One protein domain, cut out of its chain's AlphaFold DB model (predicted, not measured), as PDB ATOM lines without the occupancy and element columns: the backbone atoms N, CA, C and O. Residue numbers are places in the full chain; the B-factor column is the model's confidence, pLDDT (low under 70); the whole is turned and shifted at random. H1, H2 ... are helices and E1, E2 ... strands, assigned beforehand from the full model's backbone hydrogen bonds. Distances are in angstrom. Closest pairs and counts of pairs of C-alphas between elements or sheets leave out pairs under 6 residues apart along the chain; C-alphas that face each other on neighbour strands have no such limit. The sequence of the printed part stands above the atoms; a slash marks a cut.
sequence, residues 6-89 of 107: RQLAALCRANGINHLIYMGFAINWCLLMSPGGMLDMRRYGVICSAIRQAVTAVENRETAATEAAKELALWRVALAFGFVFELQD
ATOM      1  N   ARG A   6      47.320  24.287 -10.139       96.88
ATOM      2  CA  ARG A   6      47.662  25.622  -9.615       96.88
ATOM      3  C   ARG A   6      46.510  26.196  -8.791       96.88
ATOM      4  O   ARG A   6      46.739  26.699  -7.692       96.88
ATOM      5  N   GLN A   7      45.289  26.128  -9.324       97.38
ATOM      6  CA  GLN A   7      44.089  26.584  -8.621       97.38
ATOM      7  C   GLN A   7      43.836  25.737  -7.367       97.38
ATOM      8  O   GLN A   7      43.557  26.293  -6.307       97.38
ATOM      9  N   LEU A   8      44.020  24.415  -7.450       97.31
ATOM     10  CA  LEU A   8      43.899  23.529  -6.292       97.31
ATOM     11  C   LEU A   8      44.930  23.867  -5.204       97.31
ATOM     12  O   LEU A   8      44.573  23.986  -4.035       97.31
ATOM     13  N   ALA A   9      46.190  24.103  -5.570       97.44
ATOM     14  CA  ALA A   9      47.239  24.492  -4.631       97.44
ATOM     15  C   ALA A   9      46.973  25.860  -3.987       97.44
ATOM     16  O   ALA A   9      47.276  26.057  -2.809       97.44
ATOM     17  N   ALA A  10      46.392  26.804  -4.734       97.25
ATOM     18  CA  ALA A  10      45.963  28.085  -4.183       97.25
ATOM     19  C   ALA A  10      44.840  27.909  -3.150       97.25
ATOM     20  O   ALA A  10      44.928  28.487  -2.069       97.25
ATOM     21  N   LEU A  11      43.843  27.064  -3.439       97.31
ATOM     22  CA  LEU A  11      42.790  26.722  -2.477       97.31
ATOM     23  C   LEU A  11      43.361  26.048  -1.228       97.31
ATOM     24  O   LEU A  11      42.980  26.420  -0.121       97.31
ATOM     25  N   CYS A  12      44.298  25.108  -1.388       97.88
ATOM     26  CA  CYS A  12      44.944  24.445  -0.257       97.88
ATOM     27  C   CYS A  12      45.625  25.470   0.662       97.88
ATOM     28  O   CYS A  12      45.323  25.524   1.851       97.88
ATOM     29  N   ARG A  13      46.451  26.366   0.100       97.25
ATOM     30  CA  ARG A  13      47.120  27.431   0.867       97.25
ATOM     31  C   ARG A  13      46.138  28.372   1.559       97.25
ATOM     32  O   ARG A  13      46.331  28.682   2.727       97.25
ATOM     33  N   ALA A  14      45.087  28.800   0.859       97.88
ATOM     34  CA  ALA A  14      44.087  29.710   1.414       97.88
ATOM     35  C   ALA A  14      43.333  29.110   2.616       97.88
ATOM     36  O   ALA A  14      42.897  29.855   3.486       97.88
ATOM     37  N   ASN A  15      43.211  27.781   2.677       97.88
ATOM     38  CA  ASN A  15      42.524  27.066   3.756       97.88
ATOM     39  C   ASN A  15      43.486  26.427   4.774       97.88
ATOM     40  O   ASN A  15      43.047  25.655   5.620       97.88
ATOM     41  N   GLY A  16      44.796  26.693   4.686       97.56
ATOM     42  CA  GLY A  16      45.788  26.073   5.573       97.56
ATOM     43  C   GLY A  16      45.938  24.555   5.395       97.56
ATOM     44  O   GLY A  16      46.443  23.880   6.287       97.56
ATOM     45  N   ILE A  17      45.513  24.004   4.254       98.12
ATOM     46  CA  ILE A  17      45.619  22.577   3.931       98.12
ATOM     47  C   ILE A  17      46.997  22.314   3.320       98.12
ATOM     48  O   ILE A  17      47.353  22.888   2.291       98.12
ATOM     49  N   ASN A  18      47.764  21.410   3.927       97.56
ATOM     50  CA  ASN A  18      49.081  20.972   3.448       97.56
ATOM     51  C   ASN A  18      49.127  19.476   3.086       97.56
ATOM     52  O   ASN A  18      50.144  18.996   2.587       97.56
ATOM     53  N   HIS A  19      48.034  18.746   3.314       98.12
ATOM     54  CA  HIS A  19      47.948  17.301   3.151       98.12
ATOM     55  C   HIS A  19      46.642  16.936   2.451       98.12
ATOM     56  O   HIS A  19      45.557  17.269   2.924       98.12
ATOM     57  N   LEU A  20      46.755  16.264   1.308       98.12
ATOM     58  CA  LEU A  20      45.627  15.720   0.561       98.12
ATOM     59  C   LEU A  20      45.626  14.195   0.646       98.12
ATOM     60  O   LEU A  20      46.666  13.552   0.491       98.12
ATOM     61  N   ILE A  21      44.440  13.619   0.841       98.25
ATOM     62  CA  ILE A  21      44.213  12.174   0.810       98.25
ATOM     63  C   ILE A  21      43.425  11.850  -0.462       98.25
ATOM     64  O   ILE A  21      42.272  12.248  -0.608       98.25
ATOM     65  N   TYR A  22      44.064  11.145  -1.394       98.12
ATOM     66  CA  TYR A  22      43.480  10.743  -2.670       98.12
ATOM     67  C   TYR A  22      42.724   9.419  -2.532       98.12
ATOM     68  O   TYR A  22      43.189   8.472  -1.897       98.12
ATOM     69  N   MET A  23      41.567   9.356  -3.181       97.94
ATOM     70  CA  MET A  23      40.682   8.194  -3.260       97.94
ATOM     71  C   MET A  23      40.057   8.115  -4.660       97.94
ATOM     72  O   MET A  23      39.984   9.122  -5.365       97.94
ATOM     73  N   GLY A  24      39.625   6.925  -5.074       97.25
ATOM     74  CA  GLY A  24      39.031   6.650  -6.384       97.25
ATOM     75  C   GLY A  24      39.969   5.924  -7.355       97.25
ATOM     76  O   GLY A  24      40.836   5.147  -6.957       97.25
ATOM     77  N   PHE A  25      39.783   6.173  -8.653       97.25
ATOM     78  CA  PHE A  25      40.473   5.478  -9.744       97.25
ATOM     79  C   PHE A  25      41.201   6.475 -10.671       97.25
ATOM     80  O   PHE A  25      40.632   7.498 -11.041       97.25
ATOM     81  N   ALA A  26      42.442   6.249 -11.113       97.81
ATOM     82  CA  ALA A  26      43.353   5.153 -10.773       97.81
ATOM     83  C   ALA A  26      44.603   5.673 -10.047       97.81
ATOM     84  O   ALA A  26      45.198   6.662 -10.487       97.81
ATOM     85  N   ILE A  27      45.038   4.992  -8.982       98.69
ATOM     86  CA  ILE A  27      46.205   5.395  -8.175       98.69
ATOM     87  C   ILE A  27      47.520   5.407  -8.965       98.69
ATOM     88  O   ILE A  27      48.402   6.208  -8.677       98.69
ATOM     89  N   ASN A  28      47.645   4.572  -9.997       98.31
ATOM     90  CA  ASN A  28      48.797   4.544 -10.901       98.31
ATOM     91  C   ASN A  28      48.658   5.470 -12.126       98.31
ATOM     92  O   ASN A  28      49.629   5.622 -12.863       98.31
ATOM     93  N   TRP A  29      47.495   6.105 -12.329       98.12
ATOM     94  CA  TRP A  29      47.235   7.016 -13.454       98.12
ATOM     95  C   TRP A  29      46.663   8.349 -12.992       98.12
ATOM     96  O   TRP A  29      47.429   9.210 -12.574       98.12
ATOM     97  N   CYS A  30      45.346   8.553 -13.080       96.94
ATOM     98  CA  CYS A  30      44.731   9.869 -12.915       96.94
ATOM     99  C   CYS A  30      45.075  10.516 -11.570       96.94
ATOM    100  O   CYS A  30      45.436  11.688 -11.528       96.94
ATOM    101  N   LEU A  31      45.040   9.746 -10.478       98.06
ATOM    102  CA  LEU A  31      45.379  10.280  -9.159       98.06
ATOM    103  C   LEU A  31      46.865  10.657  -9.067       98.06
ATOM    104  O   LEU A  31      47.215  11.581  -8.342       98.06
ATOM    105  N   LEU A  32      47.737   9.991  -9.827       98.00
ATOM    106  CA  LEU A  32      49.176  10.237  -9.841       98.00
ATOM    107  C   LEU A  32      49.578  11.390 -10.772       98.00
ATOM    108  O   LEU A  32      50.395  12.219 -10.377       98.00
ATOM    109  N   MET A  33      49.057  11.425 -12.004       96.56
ATOM    110  CA  MET A  33      49.628  12.204 -13.114       96.56
ATOM    111  C   MET A  33      48.714  13.289 -13.694       96.56
ATOM    112  O   MET A  33      49.219  14.160 -14.401       96.56
ATOM    113  N   SER A  34      47.401  13.259 -13.436       95.12
ATOM    114  CA  SER A  34      46.499  14.307 -13.937       95.12
ATOM    115  C   SER A  34      46.826  15.671 -13.315       95.12
ATOM    116  O   SER A  34      47.455  15.724 -12.255       95.12
ATOM    117  N   PRO A  35      46.379  16.793 -13.911       95.56
ATOM    118  CA  PRO A  35      46.419  18.092 -13.244       95.56
ATOM    119  C   PRO A  35      45.752  18.016 -11.862       95.56
ATOM    120  O   PRO A  35      44.630  17.533 -11.740       95.56
ATOM    121  N   GLY A  36      46.454  18.459 -10.817       96.50
ATOM    122  CA  GLY A  36      46.014  18.294  -9.425       96.50
ATOM    123  C   GLY A  36      46.221  16.894  -8.827       96.50
ATOM    124  O   GLY A  36      45.865  16.674  -7.670       96.50
ATOM    125  N   GLY A  37      46.814  15.955  -9.564       97.50
ATOM    126  CA  GLY A  37      47.282  14.663  -9.060       97.50
ATOM    127  C   GLY A  37      48.565  14.783  -8.233       97.50
ATOM    128  O   GLY A  37      49.159  15.856  -8.117       97.50
ATOM    129  N   MET A  38      49.029  13.668  -7.669       98.56
ATOM    130  CA  MET A  38      50.133  13.655  -6.700       98.56
ATOM    131  C   MET A  38      51.451  14.220  -7.258       98.56
ATOM    132  O   MET A  38      52.155  14.945  -6.555       98.56
ATOM    133  N   LEU A  39      51.797  13.938  -8.522       97.56
ATOM    134  CA  LEU A  39      53.001  14.493  -9.166       97.56
ATOM    135  C   LEU A  39      52.954  16.011  -9.312       97.56
ATOM    136  O   LEU A  39      54.007  16.649  -9.291       97.56
ATOM    137  N   ASP A  40      51.763  16.567  -9.505       97.25
ATOM    138  CA  ASP A  40      51.551  18.003  -9.634       97.25
ATOM    139  C   ASP A  40      51.555  18.650  -8.244       97.25
ATOM    140  O   ASP A  40      52.365  19.529  -7.958       97.25
ATOM    141  N   MET A  41      50.746  18.122  -7.321       98.19
ATOM    142  CA  MET A  41      50.578  18.676  -5.975       98.19
ATOM    143  C   MET A  41      51.842  18.598  -5.116       98.19
ATOM    144  O   MET A  41      52.126  19.543  -4.372       98.19
ATOM    145  N   ARG A  42      52.682  17.571  -5.302       97.00
ATOM    146  CA  ARG A  42      54.006  17.493  -4.665       97.00
ATOM    147  C   ARG A  42      54.894  18.694  -5.009       97.00
ATOM    148  O   ARG A  42      55.654  19.148  -4.159       97.00
ATOM    149  N   ARG A  43      54.792  19.249  -6.224       96.06
ATOM    150  CA  ARG A  43      55.580  20.429  -6.651       96.06
ATOM    151  C   ARG A  43      55.198  21.690  -5.882       96.06
ATOM    152  O   ARG A  43      56.000  22.611  -5.791       96.06
ATOM    153  N   TYR A  44      53.990  21.719  -5.322       97.06
ATOM    154  CA  TYR A  44      53.503  22.803  -4.475       97.06
ATOM    155  C   TYR A  44      53.724  22.543  -2.976       97.06
ATOM    156  O   TYR A  44      53.218  23.310  -2.161       97.06
ATOM    157  N   GLY A  45      54.465  21.489  -2.609       96.38
ATOM    158  CA  GLY A  45      54.772  21.151  -1.216       96.38
ATOM    159  C   GLY A  45      53.625  20.483  -0.454       96.38
ATOM    160  O   GLY A  45      53.664  20.436   0.770       96.38
ATOM    161  N   VAL A  46      52.605  19.980  -1.155       98.31
ATOM    162  CA  VAL A  46      51.477  19.273  -0.538       98.31
ATOM    163  C   VAL A  46      51.831  17.797  -0.365       98.31
ATOM    164  O   VAL A  46      52.232  17.138  -1.326       98.31
ATOM    165  N   ILE A  47      51.660  17.271   0.847       98.56
ATOM    166  CA  ILE A  47      51.779  15.835   1.128       98.56
ATOM    167  C   ILE A  47      50.606  15.127   0.452       98.56
ATOM    168  O   ILE A  47      49.462  15.569   0.570       98.56
ATOM    169  N   CYS A  48      50.871  14.034  -0.260       98.69
ATOM    170  CA  CYS A  48      49.833  13.286  -0.962       98.69
ATOM    171  C   CYS A  48      49.772  11.847  -0.446       98.69
ATOM    172  O   CYS A  48      50.665  11.044  -0.704       98.69
ATOM    173  N   SER A  49      48.700  11.536   0.276       98.69
ATOM    174  CA  SER A  49      48.408  10.211   0.822       98.69
ATOM    175  C   SER A  49      47.301   9.504   0.051       98.69
ATOM    176  O   SER A  49      46.601  10.118  -0.751       98.69
ATOM    177  N   ALA A  50      47.105   8.222   0.346       98.75
ATOM    178  CA  ALA A  50      45.967   7.442  -0.127       98.75
ATOM    179  C   ALA A  50      45.402   6.556   0.991       98.75
ATOM    180  O   ALA A  50      46.092   6.263   1.966       98.75
ATOM    181  N   ILE A  51      44.159   6.104   0.820       98.69
ATOM    182  CA  ILE A  51      43.558   5.049   1.647       98.69
ATOM    183  C   ILE A  51      43.528   3.776   0.805       98.69
ATOM    184  O   ILE A  51      42.878   3.765  -0.241       98.69
ATOM    185  N   ARG A  52      44.214   2.716   1.248       98.56
ATOM    186  CA  ARG A  52      44.421   1.471   0.480       98.56
ATOM    187  C   ARG A  52      43.122   0.899  -0.089       98.56
ATOM    188  O   ARG A  52      43.065   0.525  -1.258       98.56
ATOM    189  N   GLN A  53      42.082   0.836   0.735       98.56
ATOM    190  CA  GLN A  53      40.781   0.266   0.385       98.56
ATOM    191  C   GLN A  53      39.928   1.202  -0.478       98.56
ATOM    192  O   GLN A  53      38.973   0.746  -1.099       98.56
ATOM    193  N   ALA A  54      40.246   2.499  -0.518       98.50
ATOM    194  CA  ALA A  54      39.474   3.500  -1.251       98.50
ATOM    195  C   ALA A  54      40.109   3.868  -2.598       98.50
ATOM    196  O   ALA A  54      39.733   4.878  -3.193       98.50
ATOM    197  N   VAL A  55      41.079   3.086  -3.076       98.69
ATOM    198  CA  VAL A  55      41.715   3.286  -4.377       98.69
ATOM    199  C   VAL A  55      41.754   2.003  -5.187       98.69
ATOM    200  O   VAL A  55      41.893   0.900  -4.659       98.69
ATOM    201  N   THR A  56      41.701   2.172  -6.499       98.38
ATOM    202  CA  THR A  56      41.938   1.105  -7.471       98.38
ATOM    203  C   THR A  56      43.020   1.536  -8.452       98.38
ATOM    204  O   THR A  56      43.319   2.725  -8.591       98.38
ATOM    205  N   ALA A  57      43.646   0.572  -9.122       98.62
ATOM    206  CA  ALA A  57      44.621   0.818 -10.175       98.62
ATOM    207  C   ALA A  57      44.086   0.339 -11.528       98.62
ATOM    208  O   ALA A  57      43.185  -0.493 -11.600       98.62
ATOM    209  N   VAL A  58      44.651   0.868 -12.612       98.56
ATOM    210  CA  VAL A  58      44.545   0.207 -13.915       98.56
ATOM    211  C   VAL A  58      45.459  -1.006 -13.863       98.56
ATOM    212  O   VAL A  58      46.674  -0.850 -13.717       98.56
ATOM    213  N   GLU A  59      44.863  -2.181 -13.989       98.62
ATOM    214  CA  GLU A  59      45.552  -3.465 -14.025       98.62
ATOM    215  C   GLU A  59      45.692  -3.956 -15.474       98.62
ATOM    216  O   GLU A  59      44.847  -3.660 -16.324       98.62
ATOM    217  N   ASN A  60      46.749  -4.715 -15.764       98.44
ATOM    218  CA  ASN A  60      46.871  -5.464 -17.016       98.44
ATOM    219  C   ASN A  60      46.480  -6.939 -16.794       98.44
ATOM    220  O   ASN A  60      46.029  -7.320 -15.712       98.44
ATOM    221  N   ARG A  61      46.638  -7.783 -17.821       98.38
ATOM    222  CA  ARG A  61      46.286  -9.211 -17.741       98.38
ATOM    223  C   ARG A  61      47.050  -9.924 -16.622       98.38
ATOM    224  O   ARG A  61      46.485 -10.787 -15.959       98.38
ATOM    225  N   GLU A  62      48.319  -9.587 -16.447       98.56
ATOM    226  CA  GLU A  62      49.235 -10.231 -15.512       98.56
ATOM    227  C   GLU A  62      48.984  -9.796 -14.065       98.56
ATOM    228  O   GLU A  62      49.185 -10.588 -13.147       98.56
ATOM    229  N   THR A  63      48.542  -8.555 -13.851       98.69
ATOM    230  CA  THR A  63      48.424  -7.965 -12.513       98.69
ATOM    231  C   THR A  63      47.004  -7.987 -11.956       98.69
ATOM    232  O   THR A  63      46.840  -7.963 -10.738       98.69
ATOM    233  N   ALA A  64      45.979  -8.097 -12.810       98.00
ATOM    234  CA  ALA A  64      44.577  -7.988 -12.403       98.00
ATOM    235  C   ALA A  64      44.148  -9.027 -11.361       98.00
ATOM    236  O   ALA A  64      43.390  -8.699 -10.453       98.00
ATOM    237  N   ALA A  65      44.642 -10.264 -11.461       98.12
ATOM    238  CA  ALA A  65      44.255 -11.338 -10.546       98.12
ATOM    239  C   ALA A  65      44.734 -11.112  -9.100       98.12
ATOM    240  O   ALA A  65      44.169 -11.685  -8.174       98.12
ATOM    241  N   THR A  66      45.774 -10.297  -8.906       98.25
ATOM    242  CA  THR A  66      46.411 -10.080  -7.600       98.25
ATOM    243  C   THR A  66      46.496  -8.603  -7.219       98.25
ATOM    244  O   THR A  66      47.189  -8.276  -6.261       98.25
ATOM    245  N   GLU A  67      45.871  -7.709  -7.992       98.50
ATOM    246  CA  GLU A  67      45.981  -6.247  -7.855       98.50
ATOM    247  C   GLU A  67      47.441  -5.743  -7.773       98.50
ATOM    248  O   GLU A  67      47.769  -4.800  -7.047       98.50
ATOM    249  N   ALA A  68      48.368  -6.391  -8.487       98.75
ATOM    250  CA  ALA A  68      49.794  -6.108  -8.308       98.75
ATOM    251  C   ALA A  68      50.179  -4.681  -8.750       98.75
ATOM    252  O   ALA A  68      51.116  -4.103  -8.188       98.75
ATOM    253  N   ALA A  69      49.464  -4.076  -9.710       98.81
ATOM    254  CA  ALA A  69      49.729  -2.691 -10.093       98.81
ATOM    255  C   ALA A  69      49.277  -1.713  -9.000       98.81
ATOM    256  O   ALA A  69      49.976  -0.727  -8.740       98.81
ATOM    257  N   LYS A  70      48.153  -1.988  -8.325       98.75
ATOM    258  CA  LYS A  70      47.721  -1.247  -7.132       98.75
ATOM    259  C   LYS A  70      48.746  -1.343  -6.011       98.75
ATOM    260  O   LYS A  70      49.120  -0.302  -5.475       98.75
ATOM    261  N   GLU A  71      49.256  -2.533  -5.699       98.75
ATOM    262  CA  GLU A  71      50.270  -2.697  -4.647       98.75
ATOM    263  C   GLU A  71      51.560  -1.925  -4.955       98.75
ATOM    264  O   GLU A  71      52.067  -1.186  -4.108       98.75
ATOM    265  N   LEU A  72      52.048  -1.995  -6.198       98.81
ATOM    266  CA  LEU A  72      53.211  -1.214  -6.626       98.81
ATOM    267  C   LEU A  72      52.954   0.300  -6.541       98.81
ATOM    268  O   LEU A  72      53.837   1.072  -6.157       98.81
ATOM    269  N   ALA A  73      51.749   0.748  -6.893       98.75
ATOM    270  CA  ALA A  73      51.376   2.153  -6.811       98.75
ATOM    271  C   ALA A  73      51.274   2.643  -5.361       98.75
ATOM    272  O   ALA A  73      51.763   3.729  -5.060       98.75
ATOM    273  N   LEU A  74      50.712   1.842  -4.453       98.81
ATOM    274  CA  LEU A  74      50.662   2.145  -3.020       98.81
ATOM    275  C   LEU A  74      52.069   2.223  -2.418       98.81
ATOM    276  O   LEU A  74      52.375   3.173  -1.698       98.81
ATOM    277  N   TRP A  75      52.962   1.300  -2.786       98.75
ATOM    278  CA  TRP A  75      54.379   1.383  -2.424       98.75
ATOM    279  C   TRP A  75      55.022   2.685  -2.925       98.75
ATOM    280  O   TRP A  75      55.703   3.383  -2.171       98.75
ATOM    281  N   ARG A  76      54.750   3.074  -4.177       98.62
ATOM    282  CA  ARG A  76      55.237   4.340  -4.736       98.62
ATOM    283  C   ARG A  76      54.709   5.554  -3.963       98.62
ATOM    284  O   ARG A  76      55.473   6.495  -3.747       98.62
ATOM    285  N   VAL A  77      53.438   5.546  -3.549       98.69
ATOM    286  CA  VAL A  77      52.855   6.598  -2.694       98.69
ATOM    287  C   VAL A  77      53.628   6.714  -1.384       98.69
ATOM    288  O   VAL A  77      54.099   7.809  -1.068       98.69
ATOM    289  N   ALA A  78      53.827   5.588  -0.695       98.50
ATOM    290  CA  ALA A  78      54.533   5.528   0.582       98.50
ATOM    291  C   ALA A  78      55.977   6.059   0.506       98.50
ATOM    292  O   ALA A  78      56.456   6.694   1.441       98.50
ATOM    293  N   LEU A  79      56.676   5.820  -0.609       98.25
ATOM    294  CA  LEU A  79      58.072   6.242  -0.759       98.25
ATOM    295  C   LEU A  79      58.259   7.684  -1.231       98.25
ATOM    296  O   LEU A  79      59.254   8.314  -0.875       98.25
ATOM    297  N   ALA A  80      57.374   8.195  -2.089       97.69
ATOM    298  CA  ALA A  80      57.645   9.431  -2.826       97.69
ATOM    299  C   ALA A  80      56.678  10.584  -2.535       97.69
ATOM    300  O   ALA A  80      56.982  11.718  -2.922       97.69
ATOM    301  N   PHE A  81      55.533  10.325  -1.898       98.38
ATOM    302  CA  PHE A  81      54.430  11.289  -1.846       98.38
ATOM    303  C   PHE A  81      53.856  11.522  -0.447       98.38
ATOM    304  O   PHE A  81      53.615  12.674  -0.082       98.38
ATOM    305  N   GLY A  82      53.643  10.465   0.332       98.06
ATOM    306  CA  GLY A  82      52.991  10.564   1.632       98.06
ATOM    307  C   GLY A  82      52.732   9.195   2.240       98.06
ATOM    308  O   GLY A  82      53.508   8.268   2.058       98.06
ATOM    309  N   PHE A  83      51.629   9.068   2.969       98.44
ATOM    310  CA  PHE A  83      51.260   7.846   3.690       98.44
ATOM    311  C   PHE A  83      50.199   7.030   2.952       98.44
ATOM    312  O   PHE A  83      49.338   7.591   2.269       98.44
ATOM    313  N   VAL A  84      50.219   5.718   3.164       98.69
ATOM    314  CA  VAL A  84      49.112   4.821   2.822       98.69
ATOM    315  C   VAL A  84      48.406   4.446   4.116       98.69
ATOM    316  O   VAL A  84      49.019   3.840   4.990       98.69
ATOM    317  N   PHE A  85      47.142   4.833   4.238       98.50
ATOM    318  CA  PHE A  85      46.314   4.547   5.405       98.50
ATOM    319  C   PHE A  85      45.427   3.329   5.176       98.50
ATOM    320  O   PHE A  85      44.965   3.087   4.055       98.50
ATOM    321  N   GLU A  86      45.118   2.630   6.262       98.31
ATOM    322  CA  GLU A  86      44.020   1.675   6.299       98.31
ATOM    323  C   GLU A  86      42.706   2.418   6.570       98.31
ATOM    324  O   GLU A  86      42.640   3.352   7.371       98.31
ATOM    325  N   LEU A  87      41.632   2.015   5.889       97.56
ATOM    326  CA  LEU A  87      40.321   2.660   6.000       97.56
ATOM    327  C   LEU A  87      39.807   2.669   7.442       97.56
ATOM    328  O   LEU A  87      39.231   3.664   7.877       97.56
ATOM    329  N   GLN A  88      40.025   1.576   8.173       97.25
ATOM    330  CA  GLN A  88      39.584   1.446   9.557       97.25
ATOM    331  C   GLN A  88      40.213   2.524  10.450       97.25
ATOM    332  O   GLN A  88      39.484   3.197  11.174       97.25
ATOM    333  N   ASP A  89      41.521   2.765  10.324       96.50
ATOM    334  CA  ASP A  89      42.230   3.786  11.105       96.50
ATOM    335  C   ASP A  89      41.657   5.185  10.841       96.50
ATOM    336  O   ASP A  89      41.437   5.972  11.766       96.50
TER     337      ASP A  89
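What this domain is: This is residues 6 to 89 of the 107 residues of an uncharacterized protein of Gemmatimonadetes bacterium (UniProt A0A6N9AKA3). Two parallel strands, E1 and E2, lie side by side in the middle of an elongated body; H2 and H3 make the crossover between them, and the longest helix, H4, packs on E2. H1 lies at one far end of the long axis, and the link from E2 to H4 reaches the other. The printed part has 84 residues, with four named helices and two named strands in the order H1, E1, H2, H3, E2, H4. The sheet has the order E1, E2 and is parallel, and the class is mixed, helices and strands. The whole is compact, with a radius of gyration of the C-alphas of 13.0 A, and spans 43 by 27 by 20 A.

Where its parts are: E2 is residues 47 to 56, 19.7 A from first to last C-alpha, beginning at C-alpha 47 at (51.779, 15.835, 1.128); it bends by 99 degrees at residue 53. E1 is residues 19 to 25, 19.0 A. H4 is residues 68 to 80, 18.3 A, ending at C-alpha 80 at (57.645, 9.431, -2.826). H3 is residues 38 to 44, 10.0 A, and H2 is residues 30 to 33, 5.4 A. H1, residues 6 to 14, 12.3 A, begins at C-alpha 6 at (47.662, 25.622, -9.615).

How they stand to each other: E1 and E2 are parallel neighbours, with 27 degrees between their directions; N 22 and O 49, at 2.8 A, and N 56 and O 24, at 3.1 A, are within hydrogen-bond range. E1, H2 with H3, and E2 form a strand-helix-strand unit, two parallel neighbour strands with helices between them along the chain, and its crossover is right-handed. The closest C-alphas of E2 and H4 are those of Thr 56 and Lys 70, 6.3 A apart. Those of H3 and E2 are Met 38 and Cys 48, 5.8 A apart, and those of E1 and H2 are Tyr 22 and Leu 31, 6.8 A apart. H2 and H3 touch only at the corner by their link, with the C-alphas of Leu 32 and Met 38 closest at 4.7 A. H1 and H3 are close but not clearly touching: the closest C-alphas, of Ala 9 and Tyr 44, are 6.5 A apart, at a steep tilt of 58 degrees, the same way. H4 is apart from H1, H2, H3 and E1. Residues 50 to 51 of E2 also pair, parallel, with residues 84 to 85. Every O i to N i+4 pair is within hydrogen-bond range in H1 and H4; in H3 1 of 3 is, beside 2 of 4 O i to N i+3 pairs, and H2 is too short for an O i to N i+4 pair.

The domain as a whole: The two C-alphas farthest apart, of Ala 14 and Glu 62, are 43.7 A apart. The printed part has no cut. The link from E2 to H4, 11 residues, is long; the other links between named elements are tight. The mean pLDDT of the printed part is 98.0, and no printed residue is under 70.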